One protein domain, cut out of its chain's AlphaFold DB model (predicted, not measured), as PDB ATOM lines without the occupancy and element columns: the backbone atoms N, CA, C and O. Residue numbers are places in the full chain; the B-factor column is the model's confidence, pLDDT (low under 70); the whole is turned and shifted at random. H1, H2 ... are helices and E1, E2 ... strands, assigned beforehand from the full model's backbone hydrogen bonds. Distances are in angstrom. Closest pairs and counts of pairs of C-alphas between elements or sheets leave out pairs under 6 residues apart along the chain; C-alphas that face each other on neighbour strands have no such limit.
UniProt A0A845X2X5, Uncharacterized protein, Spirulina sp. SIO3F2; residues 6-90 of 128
ATOM      1  N   ASN A   6     197.668 127.413 234.553       91.75
ATOM      2  CA  ASN A   6     198.365 127.735 233.318       91.75
ATOM      3  C   ASN A   6     199.205 128.997 233.510       91.75
ATOM      4  O   ASN A   6     198.682 130.103 233.642       91.75
ATOM      5  N   TRP A   7     200.516 128.814 233.455       91.88
ATOM      6  CA  TRP A   7     201.503 129.878 233.407       91.88
ATOM      7  C   TRP A   7     201.799 130.248 231.966       91.88
ATOM      8  O   TRP A   7     201.827 129.395 231.080       91.88
ATOM      9  N   VAL A   8     202.006 131.529 231.714       93.25
ATOM     10  CA  VAL A   8     202.071 132.057 230.360       93.25
ATOM     11  C   VAL A   8     203.282 132.955 230.210       93.25
ATOM     12  O   VAL A   8     203.479 133.887 230.984       93.25
ATOM     13  N   CYS A   9     204.076 132.694 229.174       93.50
ATOM     14  CA  CYS A   9     205.139 133.593 228.749       93.50
ATOM     15  C   CYS A   9     204.669 134.391 227.528       93.50
ATOM     16  O   CYS A   9     204.500 133.827 226.441       93.50
ATOM     17  N   PHE A  10     204.500 135.706 227.682       91.44
ATOM     18  CA  PHE A  10     204.058 136.587 226.595       91.44
ATOM     19  C   PHE A  10     205.110 136.772 225.498       91.44
ATOM     20  O   PHE A  10     204.757 136.950 224.335       91.44
ATOM     21  N   ASN A  11     206.395 136.638 225.834       90.88
ATOM     22  CA  ASN A  11     207.478 136.723 224.857       90.88
ATOM     23  C   ASN A  11     207.510 135.488 223.938       90.88
ATOM     24  O   ASN A  11     207.446 135.606 222.712       90.88
ATOM     25  N   CYS A  12     207.524 134.287 224.528       91.31
ATOM     26  CA  CYS A  12     207.507 133.033 223.768       91.31
ATOM     27  C   CYS A  12     206.131 132.703 223.173       91.31
ATOM     28  O   CYS A  12     206.054 131.881 222.252       91.31
ATOM     29  N   ARG A  13     205.055 133.333 223.676       93.50
ATOM     30  CA  ARG A  13     203.655 133.042 223.320       93.50
ATOM     31  C   ARG A  13     203.329 131.563 223.526       93.50
ATOM     32  O   ARG A  13     202.829 130.879 222.630       93.50
ATOM     33  N   LYS A  14     203.692 131.063 224.708       92.19
ATOM     34  CA  LYS A  14     203.517 129.669 225.129       92.19
ATOM     35  C   LYS A  14     202.897 129.603 226.515       92.19
ATOM     36  O   LYS A  14     203.126 130.484 227.347       92.19
ATOM     37  N   ARG A  15     202.127 128.536 226.737       92.25
ATOM     38  CA  ARG A  15     201.652 128.149 228.065       92.25
ATOM     39  C   ARG A  15     202.510 127.028 228.632       92.25
ATOM     40  O   ARG A  15     202.960 126.159 227.889       92.25
ATOM     41  N   PHE A  16     202.618 127.012 229.945       91.31
ATOM     42  CA  PHE A  16     203.259 125.984 230.742       91.31
ATOM     43  C   PHE A  16     202.285 125.595 231.852       91.31
ATOM     44  O   PHE A  16     201.693 126.462 232.493       91.31
ATOM     45  N   ARG A  17     202.069 124.297 232.064       89.88
ATOM     46  CA  ARG A  17     201.270 123.837 233.204       89.88
ATOM     47  C   ARG A  17     202.186 123.705 234.400       89.88
ATOM     48  O   ARG A  17     203.245 123.093 234.296       89.88
ATOM     49  N   ALA A  18     201.776 124.279 235.516       86.12
ATOM     50  CA  ALA A  18     202.557 124.234 236.733       86.12
ATOM     51  C   ALA A  18     201.639 124.338 237.949       86.12
ATOM     52  O   ALA A  18     200.493 124.775 237.836       86.12
ATOM     53  N   LEU A  19     202.130 123.924 239.115       83.44
ATOM     54  CA  LEU A  19     201.401 124.138 240.362       83.44
ATOM     55  C   LEU A  19     201.220 125.649 240.615       83.44
ATOM     56  O   LEU A  19     202.057 126.450 240.178       83.44
ATOM     57  N   PRO A  20     200.134 126.072 241.278       75.56
ATOM     58  CA  PRO A  20     200.042 127.431 241.791       75.56
ATOM     59  C   PRO A  20     201.189 127.678 242.781       75.56
ATOM     60  O   PRO A  20     201.661 126.752 243.440       75.56
ATOM     61  N   LEU A  21     201.679 128.915 242.857       73.88
ATOM     62  CA  LEU A  21     202.578 129.292 243.947       73.88
ATOM     63  C   LEU A  21     201.767 129.318 245.245       73.88
ATOM     64  O   LEU A  21     200.655 129.854 245.271       73.88
ATOM     65  N   ASN A  22     202.321 128.748 246.312       67.56
ATOM     66  CA  ASN A  22     201.747 128.899 247.641       67.56
ATOM     67  C   ASN A  22     201.876 130.364 248.083       67.56
ATOM     68  O   ASN A  22     202.773 131.078 247.638       67.56
ATOM     69  N   LYS A  23     200.991 130.831 248.974       59.12
ATOM     70  CA  LYS A  23     201.013 132.224 249.470       59.12
ATOM     71  C   LYS A  23     202.351 132.616 250.116       59.12
ATOM     72  O   LYS A  23     202.698 133.789 250.091       59.12
ATOM     73  N   THR A  24     203.087 131.650 250.661       57.41
ATOM     74  CA  THR A  24     204.431 131.825 251.235       57.41
ATOM     75  C   THR A  24     205.508 132.046 250.172       57.41
ATOM     76  O   THR A  24     206.462 132.772 250.420       57.41
ATOM     77  N   ASP A  25     205.308 131.510 248.966       55.25
ATOM     78  CA  ASP A  25     206.233 131.595 247.829       55.25
ATOM     79  C   ASP A  25     205.794 132.659 246.808       55.25
ATOM     80  O   ASP A  25     206.300 132.709 245.689       55.25
ATOM     81  N   ALA A  26     204.830 133.515 247.166       52.91
ATOM     82  CA  ALA A  26     204.219 134.499 246.271       52.91
ATOM     83  C   ALA A  26     205.203 135.558 245.730       52.91
ATOM     84  O   ALA A  26     204.862 136.284 244.800       52.91
ATOM     85  N   ILE A  27     206.413 135.628 246.293       50.97
ATOM     86  CA  ILE A  27     207.502 136.516 245.862       50.97
ATOM     87  C   ILE A  27     208.322 135.880 244.719       50.97
ATOM     88  O   ILE A  27     208.984 136.586 243.964       50.97
ATOM     89  N   ALA A  28     208.264 134.555 244.538       59.59
ATOM     90  CA  ALA A  28     209.025 133.864 243.503       59.59
ATOM     91  C   ALA A  28     208.333 133.978 242.135       59.59
ATOM     92  O   ALA A  28     207.466 133.175 241.778       59.59
ATOM     93  N   GLU A  29     208.727 134.967 241.332       71.69
ATOM     94  CA  GLU A  29     208.346 135.021 239.920       71.69
ATOM     95  C   GLU A  29     208.847 133.765 239.191       71.69
ATOM     96  O   GLU A  29     210.041 133.465 239.162       71.69
ATOM     97  N   ARG A  30     207.937 133.003 238.570       83.88
ATOM     98  CA  ARG A  30     208.350 131.855 237.753       83.88
ATOM     99  C   ARG A  30     208.941 132.342 236.440       83.88
ATOM    100  O   ARG A  30     208.259 133.012 235.666       83.88
ATOM    101  N   LEU A  31     210.168 131.930 236.145       89.38
ATOM    102  CA  LEU A  31     210.836 132.245 234.886       89.38
ATOM    103  C   LEU A  31     210.504 131.218 233.799       89.38
ATOM    104  O   LEU A  31     210.346 130.024 234.051       89.38
ATOM    105  N   CYS A  32     210.396 131.696 232.564       90.75
ATOM    106  CA  CYS A  32     210.183 130.872 231.387       90.75
ATOM    107  C   CYS A  32     211.434 130.022 231.116       90.75
ATOM    108  O   CYS A  32     212.508 130.598 230.942       90.75
ATOM    109  N   PRO A  33     211.312 128.690 230.971       88.75
ATOM    110  CA  PRO A  33     212.462 127.823 230.713       88.75
ATOM    111  C   PRO A  33     213.113 128.070 229.343       88.75
ATOM    112  O   PRO A  33     214.249 127.676 229.126       88.75
ATOM    113  N   GLU A  34     212.412 128.723 228.409       90.06
ATOM    114  CA  GLU A  34     212.935 128.971 227.059       90.06
ATOM    115  C   GLU A  34     213.622 130.326 226.898       90.06
ATOM    116  O   GLU A  34     214.501 130.468 226.057       90.06
ATOM    117  N   CYS A  35     213.186 131.350 227.635       92.00
ATOM    118  CA  CYS A  35     213.688 132.712 227.434       92.00
ATOM    119  C   CYS A  35     214.064 133.441 228.725       92.00
ATOM    120  O   CYS A  35     214.343 134.634 228.669       92.00
ATOM    121  N   GLY A  36     213.972 132.780 229.881       88.19
ATOM    122  CA  GLY A  36     214.341 133.333 231.187       88.19
ATOM    123  C   GLY A  36     213.477 134.494 231.689       88.19
ATOM    124  O   GLY A  36     213.782 135.062 232.726       88.19
ATOM    125  N   ARG A  37     212.403 134.874 230.984       90.38
ATOM    126  CA  ARG A  37     211.526 135.991 231.386       90.38
ATOM    127  C   ARG A  37     210.437 135.534 232.345       90.38
ATOM    128  O   ARG A  37     209.969 134.403 232.225       90.38
ATOM    129  N   ALA A  38     209.974 136.439 233.202       89.31
ATOM    130  CA  ALA A  38     208.850 136.195 234.097       89.31
ATOM    131  C   ALA A  38     207.600 135.708 233.340       89.31
ATOM    132  O   ALA A  38     207.256 136.187 232.252       89.31
ATOM    133  N   MET A  39     206.935 134.715 233.921       91.38
ATOM    134  CA  MET A  39     205.666 134.175 233.462       91.38
ATOM    135  C   MET A  39     204.532 134.689 234.337       91.38
ATOM    136  O   MET A  39     204.688 134.890 235.538       91.38
ATOM    137  N   CYS A  40     203.353 134.820 233.740       90.94
ATOM    138  CA  CYS A  40     202.145 135.174 234.466       90.94
ATOM    139  C   CYS A  40     201.243 133.953 234.625       90.94
ATOM    140  O   CYS A  40     200.937 133.265 233.651       90.94
ATOM    141  N   ASP A  41     200.780 133.710 235.847       91.31
ATOM    142  CA  ASP A  41     199.688 132.780 236.110       91.31
ATOM    143  C   ASP A  41     198.389 133.355 235.533       91.31
ATOM    144  O   ASP A  41     197.983 134.446 235.931       91.31
ATOM    145  N   MET A  42     197.747 132.635 234.610       91.88
ATOM    146  CA  MET A  42     196.475 133.012 233.982       91.88
ATOM    147  C   MET A  42     195.277 132.204 234.490       91.88
ATOM    148  O   MET A  42     194.146 132.546 234.147       91.88
ATOM    149  N   GLY A  43     195.484 131.193 235.336       91.00
ATOM    150  CA  GLY A  43     194.419 130.367 235.904       91.00
ATOM    151  C   GLY A  43     194.192 129.023 235.201       91.00
ATOM    152  O   GLY A  43     194.708 128.742 234.114       91.00
ATOM    153  N   VAL A  44     193.400 128.168 235.850       91.69
ATOM    154  CA  VAL A  44     193.143 126.769 235.457       91.69
ATOM    155  C   VAL A  44     192.356 126.663 234.149       91.69
ATOM    156  O   VAL A  44     192.654 125.803 233.324       91.69
ATOM    157  N   TYR A  45     191.407 127.572 233.921       91.62
ATOM    158  CA  TYR A  45     190.514 127.561 232.757       91.62
ATOM    159  C   TYR A  45     191.057 128.362 231.567       91.62
ATOM    160  O   TYR A  45     190.336 128.636 230.609       91.62
ATOM    161  N   PHE A  46     192.321 128.789 231.621       93.44
ATOM    162  CA  PHE A  46     192.916 129.569 230.545       93.44
ATOM    163  C   PHE A  46     193.211 128.712 229.307       93.44
ATOM    164  O   PHE A  46     194.014 127.771 229.334       93.44
ATOM    165  N   GLU A  47     192.621 129.113 228.185       91.19
ATOM    166  CA  GLU A  47     192.891 128.548 226.867       91.19
ATOM    167  C   GLU A  47     193.859 129.462 226.102       91.19
ATOM    168  O   GLU A  47     193.514 130.602 225.778       91.19
ATOM    169  N   PRO A  48     195.091 129.003 225.811       91.06
ATOM    170  CA  PRO A  48     196.059 129.825 225.110       91.06
ATOM    171  C   PRO A  48     195.626 130.028 223.653       91.06
ATOM    172  O   PRO A  48     195.249 129.066 222.976       91.06
ATOM    173  N   PRO A  49     195.751 131.247 223.113       92.62
ATOM    174  CA  PRO A  49     195.566 131.457 221.691       92.62
ATOM    175  C   PRO A  49     196.700 130.797 220.892       92.62
ATOM    176  O   PRO A  49     197.797 130.546 221.398       92.62
ATOM    177  N   GLY A  50     196.462 130.555 219.601       92.00
ATOM    178  CA  GLY A  50     197.490 130.010 218.712       92.00
ATOM    179  C   GLY A  50     198.765 130.865 218.718       92.00
ATOM    180  O   GLY A  50     198.703 132.093 218.734       92.00
ATOM    181  N   LYS A  51     199.947 130.238 218.668       90.00
ATOM    182  CA  LYS A  51     201.256 130.923 218.787       90.00
ATOM    183  C   LYS A  51     201.418 132.114 217.825       90.00
ATOM    184  O   LYS A  51     202.011 133.136 218.172       90.00
ATOM    185  N   ARG A  52     200.887 132.004 216.600       91.25
ATOM    186  CA  ARG A  52     200.976 133.044 215.555       91.25
ATOM    187  C   ARG A  52     199.944 134.172 215.710       91.25
ATOM    188  O   ARG A  52     200.111 135.212 215.080       91.25
ATOM    189  N   ALA A  53     198.928 134.015 216.561       92.50
ATOM    190  CA  ALA A  53     197.845 134.982 216.744       92.50
ATOM    191  C   ALA A  53     198.286 136.194 217.588       92.50
ATOM    192  O   ALA A  53     197.873 136.355 218.735       92.50
ATOM    193  N   LYS A  54     199.149 137.051 217.026       91.81
ATOM    194  CA  LYS A  54     199.768 138.191 217.733       91.81
ATOM    195  C   LYS A  54     198.742 139.089 218.437       91.81
ATOM    196  O   LYS A  54     198.937 139.418 219.600       91.81
ATOM    197  N   LYS A  55     197.628 139.412 217.767       91.06
ATOM    198  CA  LYS A  55     196.557 140.256 218.327       91.06
ATOM    199  C   LYS A  55     195.914 139.629 219.566       91.06
ATOM    200  O   LYS A  55     195.768 140.289 220.584       91.06
ATOM    201  N   SER A  56     195.590 138.338 219.511       92.12
ATOM    202  CA  SER A  56     195.021 137.622 220.657       92.12
ATOM    203  C   SER A  56     195.999 137.581 221.831       92.12
ATOM    204  O   SER A  56     195.595 137.803 222.964       92.12
ATOM    205  N   TRP A  57     197.290 137.372 221.563       94.50
ATOM    206  CA  TRP A  57     198.330 137.417 222.592       94.50
ATOM    207  C   TRP A  57     198.456 138.793 223.255       94.50
ATOM    208  O   TRP A  57     198.580 138.854 224.474       94.50
ATOM    209  N   GLN A  58     198.349 139.881 222.486       93.75
ATOM    210  CA  GLN A  58     198.323 141.245 223.029       93.75
ATOM    211  C   GLN A  58     197.102 141.489 223.924       93.75
ATOM    212  O   GLN A  58     197.229 142.111 224.972       93.75
ATOM    213  N   ILE A  59     195.929 140.971 223.547       93.88
ATOM    214  CA  ILE A  59     194.716 141.081 224.372       93.88
ATOM    215  C   ILE A  59     194.879 140.302 225.679       93.88
ATOM    216  O   ILE A  59     194.563 140.822 226.742       93.88
ATOM    217  N   VAL A  60     195.403 139.073 225.630       93.88
ATOM    218  CA  VAL A  60     195.654 138.282 226.848       93.88
ATOM    219  C   VAL A  60     196.675 138.976 227.750       93.88
ATOM    220  O   VAL A  60     196.484 138.999 228.962       93.88
ATOM    221  N   GLN A  61     197.725 139.569 227.177       94.19
ATOM    222  CA  GLN A  61     198.696 140.354 227.937       94.19
ATOM    223  C   GLN A  61     198.028 141.551 228.623       94.19
ATOM    224  O   GLN A  61     198.189 141.733 229.825       94.19
ATOM    225  N   LEU A  62     197.201 142.299 227.892       94.38
ATOM    226  CA  LEU A  62     196.440 143.417 228.443       94.38
ATOM    227  C   LEU A  62     195.515 142.965 229.584       94.38
ATOM    228  O   LEU A  62     195.468 143.599 230.634       94.38
ATOM    229  N   LEU A  63     194.798 141.852 229.421       93.94
ATOM    230  CA  LEU A  63     193.981 141.273 230.492       93.94
ATOM    231  C   LEU A  63     194.834 140.939 231.723       93.94
ATOM    232  O   LEU A  63     194.436 141.232 232.852       93.94
ATOM    233  N   ALA A  64     196.020 140.366 231.503       92.62
ATOM    234  CA  ALA A  64     196.928 139.972 232.566       92.62
ATOM    235  C   ALA A  64     197.439 141.176 233.377       92.62
ATOM    236  O   ALA A  64     197.394 141.144 234.611       92.62
ATOM    237  N   GLU A  65     197.856 142.239 232.690       92.00
ATOM    238  CA  GLU A  65     198.304 143.511 233.274       92.00
ATOM    239  C   GLU A  65     197.197 144.193 234.090       92.00
ATOM    240  O   GLU A  65     197.463 144.831 235.104       92.00
ATOM    241  N   ASN A  66     195.936 144.005 233.697       92.06
ATOM    242  CA  ASN A  66     194.775 144.554 234.397       92.06
ATOM    243  C   ASN A  66     194.199 143.624 235.480       92.06
ATOM    244  O   ASN A  66     193.147 143.914 236.038       92.06
ATOM    245  N   GLY A  67     194.878 142.516 235.794       90.56
ATOM    246  CA  GLY A  67     194.486 141.615 236.883       90.56
ATOM    247  C   GLY A  67     193.405 140.586 236.534       90.56
ATOM    248  O   GLY A  67     193.046 139.774 237.384       90.56
ATOM    249  N   TYR A  68     192.928 140.534 235.288       93.38
ATOM    250  CA  TYR A  68     191.947 139.534 234.862       93.38
ATOM    251  C   TYR A  68     192.588 138.151 234.738       93.38
ATOM    252  O   TYR A  68     193.658 137.997 234.142       93.38
ATOM    253  N   ARG A  69     191.948 137.133 235.326       92.69
ATOM    254  CA  ARG A  69     192.440 135.746 235.383       92.69
ATOM    255  C   ARG A  69     191.296 134.751 235.181       92.69
ATOM    256  O   ARG A  69     190.171 134.976 235.623       92.69
ATOM    257  N   PHE A  70     191.596 133.606 234.579       92.69
ATOM    258  CA  PHE A  70     190.656 132.520 234.283       92.69
ATOM    259  C   PHE A  70     190.720 131.440 235.376       92.69
ATOM    260  O   PHE A  70     191.078 130.286 235.125       92.69
ATOM    261  N   ARG A  71     190.460 131.830 236.632       90.06
ATOM    262  CA  ARG A  71     190.520 130.913 237.787       90.06
ATOM    263  C   ARG A  71     189.226 130.139 238.002       90.06
ATOM    264  O   ARG A  71     189.292 129.011 238.472       90.06
ATOM    265  N   THR A  72     188.082 130.731 237.672       91.69
ATOM    266  CA  THR A  72     186.756 130.144 237.887       91.69
ATOM    267  C   THR A  72     185.919 130.251 236.620       91.69
ATOM    268  O   THR A  72     186.177 131.096 235.764       91.69
ATOM    269  N   GLU A  73     184.885 129.424 236.507       90.12
ATOM    270  CA  GLU A  73     183.938 129.489 235.388       90.12
ATOM    271  C   GLU A  73     183.254 130.861 235.301       90.12
ATOM    272  O   GLU A  73     183.121 131.418 234.213       90.12
ATOM    273  N   GLY A  74     182.920 131.464 236.448       91.69
ATOM    274  CA  GLY A  74     182.357 132.814 236.504       91.69
ATOM    275  C   GLY A  74     183.308 133.885 235.963       91.69
ATOM    276  O   GLY A  74     182.885 134.751 235.200       91.69
ATOM    277  N   SER A  75     184.606 133.809 236.281       91.31
ATOM    278  CA  SER A  75     185.578 134.772 235.747       91.31
ATOM    279  C   SER A  75     185.802 134.581 234.245       91.31
ATOM    280  O   SER A  75     185.957 135.557 233.513       91.31
ATOM    281  N   VAL A  76     185.748 133.336 233.761       92.62
ATOM    282  CA  VAL A  76     185.781 133.021 232.326       92.62
ATOM    283  C   VAL A  76     184.566 133.614 231.618       92.62
ATOM    284  O   VAL A  76     184.737 134.266 230.587       92.62
ATOM    285  N   ALA A  77     183.365 133.400 232.162       92.69
ATOM    286  CA  ALA A  77     182.128 133.938 231.615       92.69
ATOM    287  C   ALA A  77     182.209 135.463 231.536       92.69
ATOM    288  O   ALA A  77     182.078 136.004 230.444       92.69
ATOM    289  N   TYR A  78     182.571 136.125 232.640       93.00
ATOM    290  CA  TYR A  78     182.700 137.579 232.703       93.00
ATOM    291  C   TYR A  78     183.638 138.143 231.628       93.00
ATOM    292  O   TYR A  78     183.270 139.038 230.868       93.00
ATOM    293  N   ILE A  79     184.847 137.581 231.516       92.69
ATOM    294  CA  ILE A  79     185.835 138.036 230.531       92.69
ATOM    295  C   ILE A  79     185.301 137.840 229.105       92.69
ATOM    296  O   ILE A  79     185.445 138.730 228.265       92.69
ATOM    297  N   LYS A  80     184.683 136.690 228.811       91.38
ATOM    298  CA  LYS A  80     184.163 136.391 227.470       91.38
ATOM    299  C   LYS A  80     182.973 137.280 227.096       91.38
ATOM    300  O   LYS A  80     182.926 137.741 225.959       91.38
ATOM    301  N   THR A  81     182.044 137.519 228.018       90.44
ATOM    302  CA  THR A  81     180.802 138.248 227.733       90.44
ATOM    303  C   THR A  81     180.978 139.758 227.792       90.44
ATOM    304  O   THR A  81     180.514 140.435 226.884       90.44
ATOM    305  N   PHE A  82     181.659 140.286 228.812       89.38
ATOM    306  CA  PHE A  82     181.705 141.732 229.067       89.38
ATOM    307  C   PHE A  82     182.979 142.407 228.576       89.38
ATOM    308  O   PHE A  82     182.935 143.570 228.198       89.38
ATOM    309  N   ILE A  83     184.119 141.707 228.573       90.06
ATOM    310  CA  ILE A  83     185.389 142.326 228.162       90.06
ATOM    311  C   ILE A  83     185.665 142.084 226.681       90.06
ATOM    312  O   ILE A  83     186.012 143.002 225.942       90.06
ATOM    313  N   LEU A  84     185.545 140.833 226.237       89.31
ATOM    314  CA  LEU A  84     185.815 140.474 224.848       89.31
ATOM    315  C   LEU A  84     184.625 140.795 223.931       89.31
ATOM    316  O   LEU A  84     184.863 141.072 222.756       89.31
ATOM    317  N   CYS A  85     183.386 140.782 224.452       79.62
ATOM    318  CA  CYS A  85     182.094 141.131 223.815       79.62
ATOM    319  C   CYS A  85     181.755 140.457 222.467       79.62
ATOM    320  O   CYS A  85     180.622 140.507 222.003       79.62
ATOM    321  N   SER A  86     182.722 139.842 221.795       83.94
ATOM    322  CA  SER A  86     182.657 139.360 220.424       83.94
ATOM    323  C   SER A  86     183.692 138.253 220.211       83.94
ATOM    324  O   SER A  86     184.642 138.091 220.978       83.94
ATOM    325  N   LYS A  87     183.550 137.493 219.119       77.69
ATOM    326  CA  LYS A  87     184.480 136.400 218.781       77.69
ATOM    327  C   LYS A  87     185.869 136.897 218.346       77.69
ATOM    328  O   LYS A  87     186.835 136.139 218.399       77.69
ATOM    329  N   ARG A  88     185.975 138.144 217.867       81.25
ATOM    330  CA  ARG A  88     187.217 138.762 217.364       81.25
ATOM    331  C   ARG A  88     187.316 140.225 217.820       81.25
ATOM    332  O   ARG A  88     187.181 141.122 216.986       81.25
ATOM    333  N   PRO A  89     187.557 140.466 219.115       87.88
ATOM    334  CA  PRO A  89     187.670 141.820 219.631       87.88
ATOM    335  C   PRO A  89     188.876 142.541 219.037       87.88
ATOM    336  O   PRO A  89     189.944 141.947 218.844       87.88
ATOM    337  N   ARG A  90     188.714 143.839 218.778       90.75
ATOM    338  CA  ARG A  90     189.847 144.722 218.505       90.75
ATOM    339  C   ARG A  90     190.526 145.075 219.821       90.75
ATOM    340  O   ARG A  90     189.885 145.136 220.870       90.75
TER     341      ARG A  90
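Overview. This is residues 6 to 90 of the 128 residues of an uncharacterized protein of Spirulina sp. SIO3F2 (UniProt A0A845X2X5). A small antiparallel sheet, ordered E2 E1 E3, has H1 over it; H2 lies off one end, and residues 22 to 27 stick out at the other. The 85 printed residues run E1, E2, E3, H1, H2, mixed, under half in named elements. The whole is compact, with radius of gyration of the C-alphas 13.0 A, spanning 36 by 28 by 19 A.

Along the chain. E1 is residues 6 to 9, from C-alpha 6 at (198.365, 127.735, 233.318); E2 is 14 to 18; E3 is 40 to 43. H1 is 54 to 65, 16.5 A long; H2 is 73 to 83, 14.8 A, ending at C-alpha 83 (185.389, 142.326, 228.162).

Arrangement. E1 and E2 form a hairpin; N 7 and O 16, 2.8 A, are within hydrogen-bond range, as are N 8 and O 40, 2.8 A, between antiparallel E1 and E3. In two layers, helix on one sheet face, H1 has height 10.5 A over the sheet; the closest C-alphas of E3 and H1, Met 42 and Ala 64, are 7.1 A apart. H1 and H2 are apart; in both every O i to N i+4 pair is within range.

Size, cuts and confidence. The printed part has no cut. E2 to E3 is a long link of 21 residues; residues 22 to 28 have pLDDT under 70.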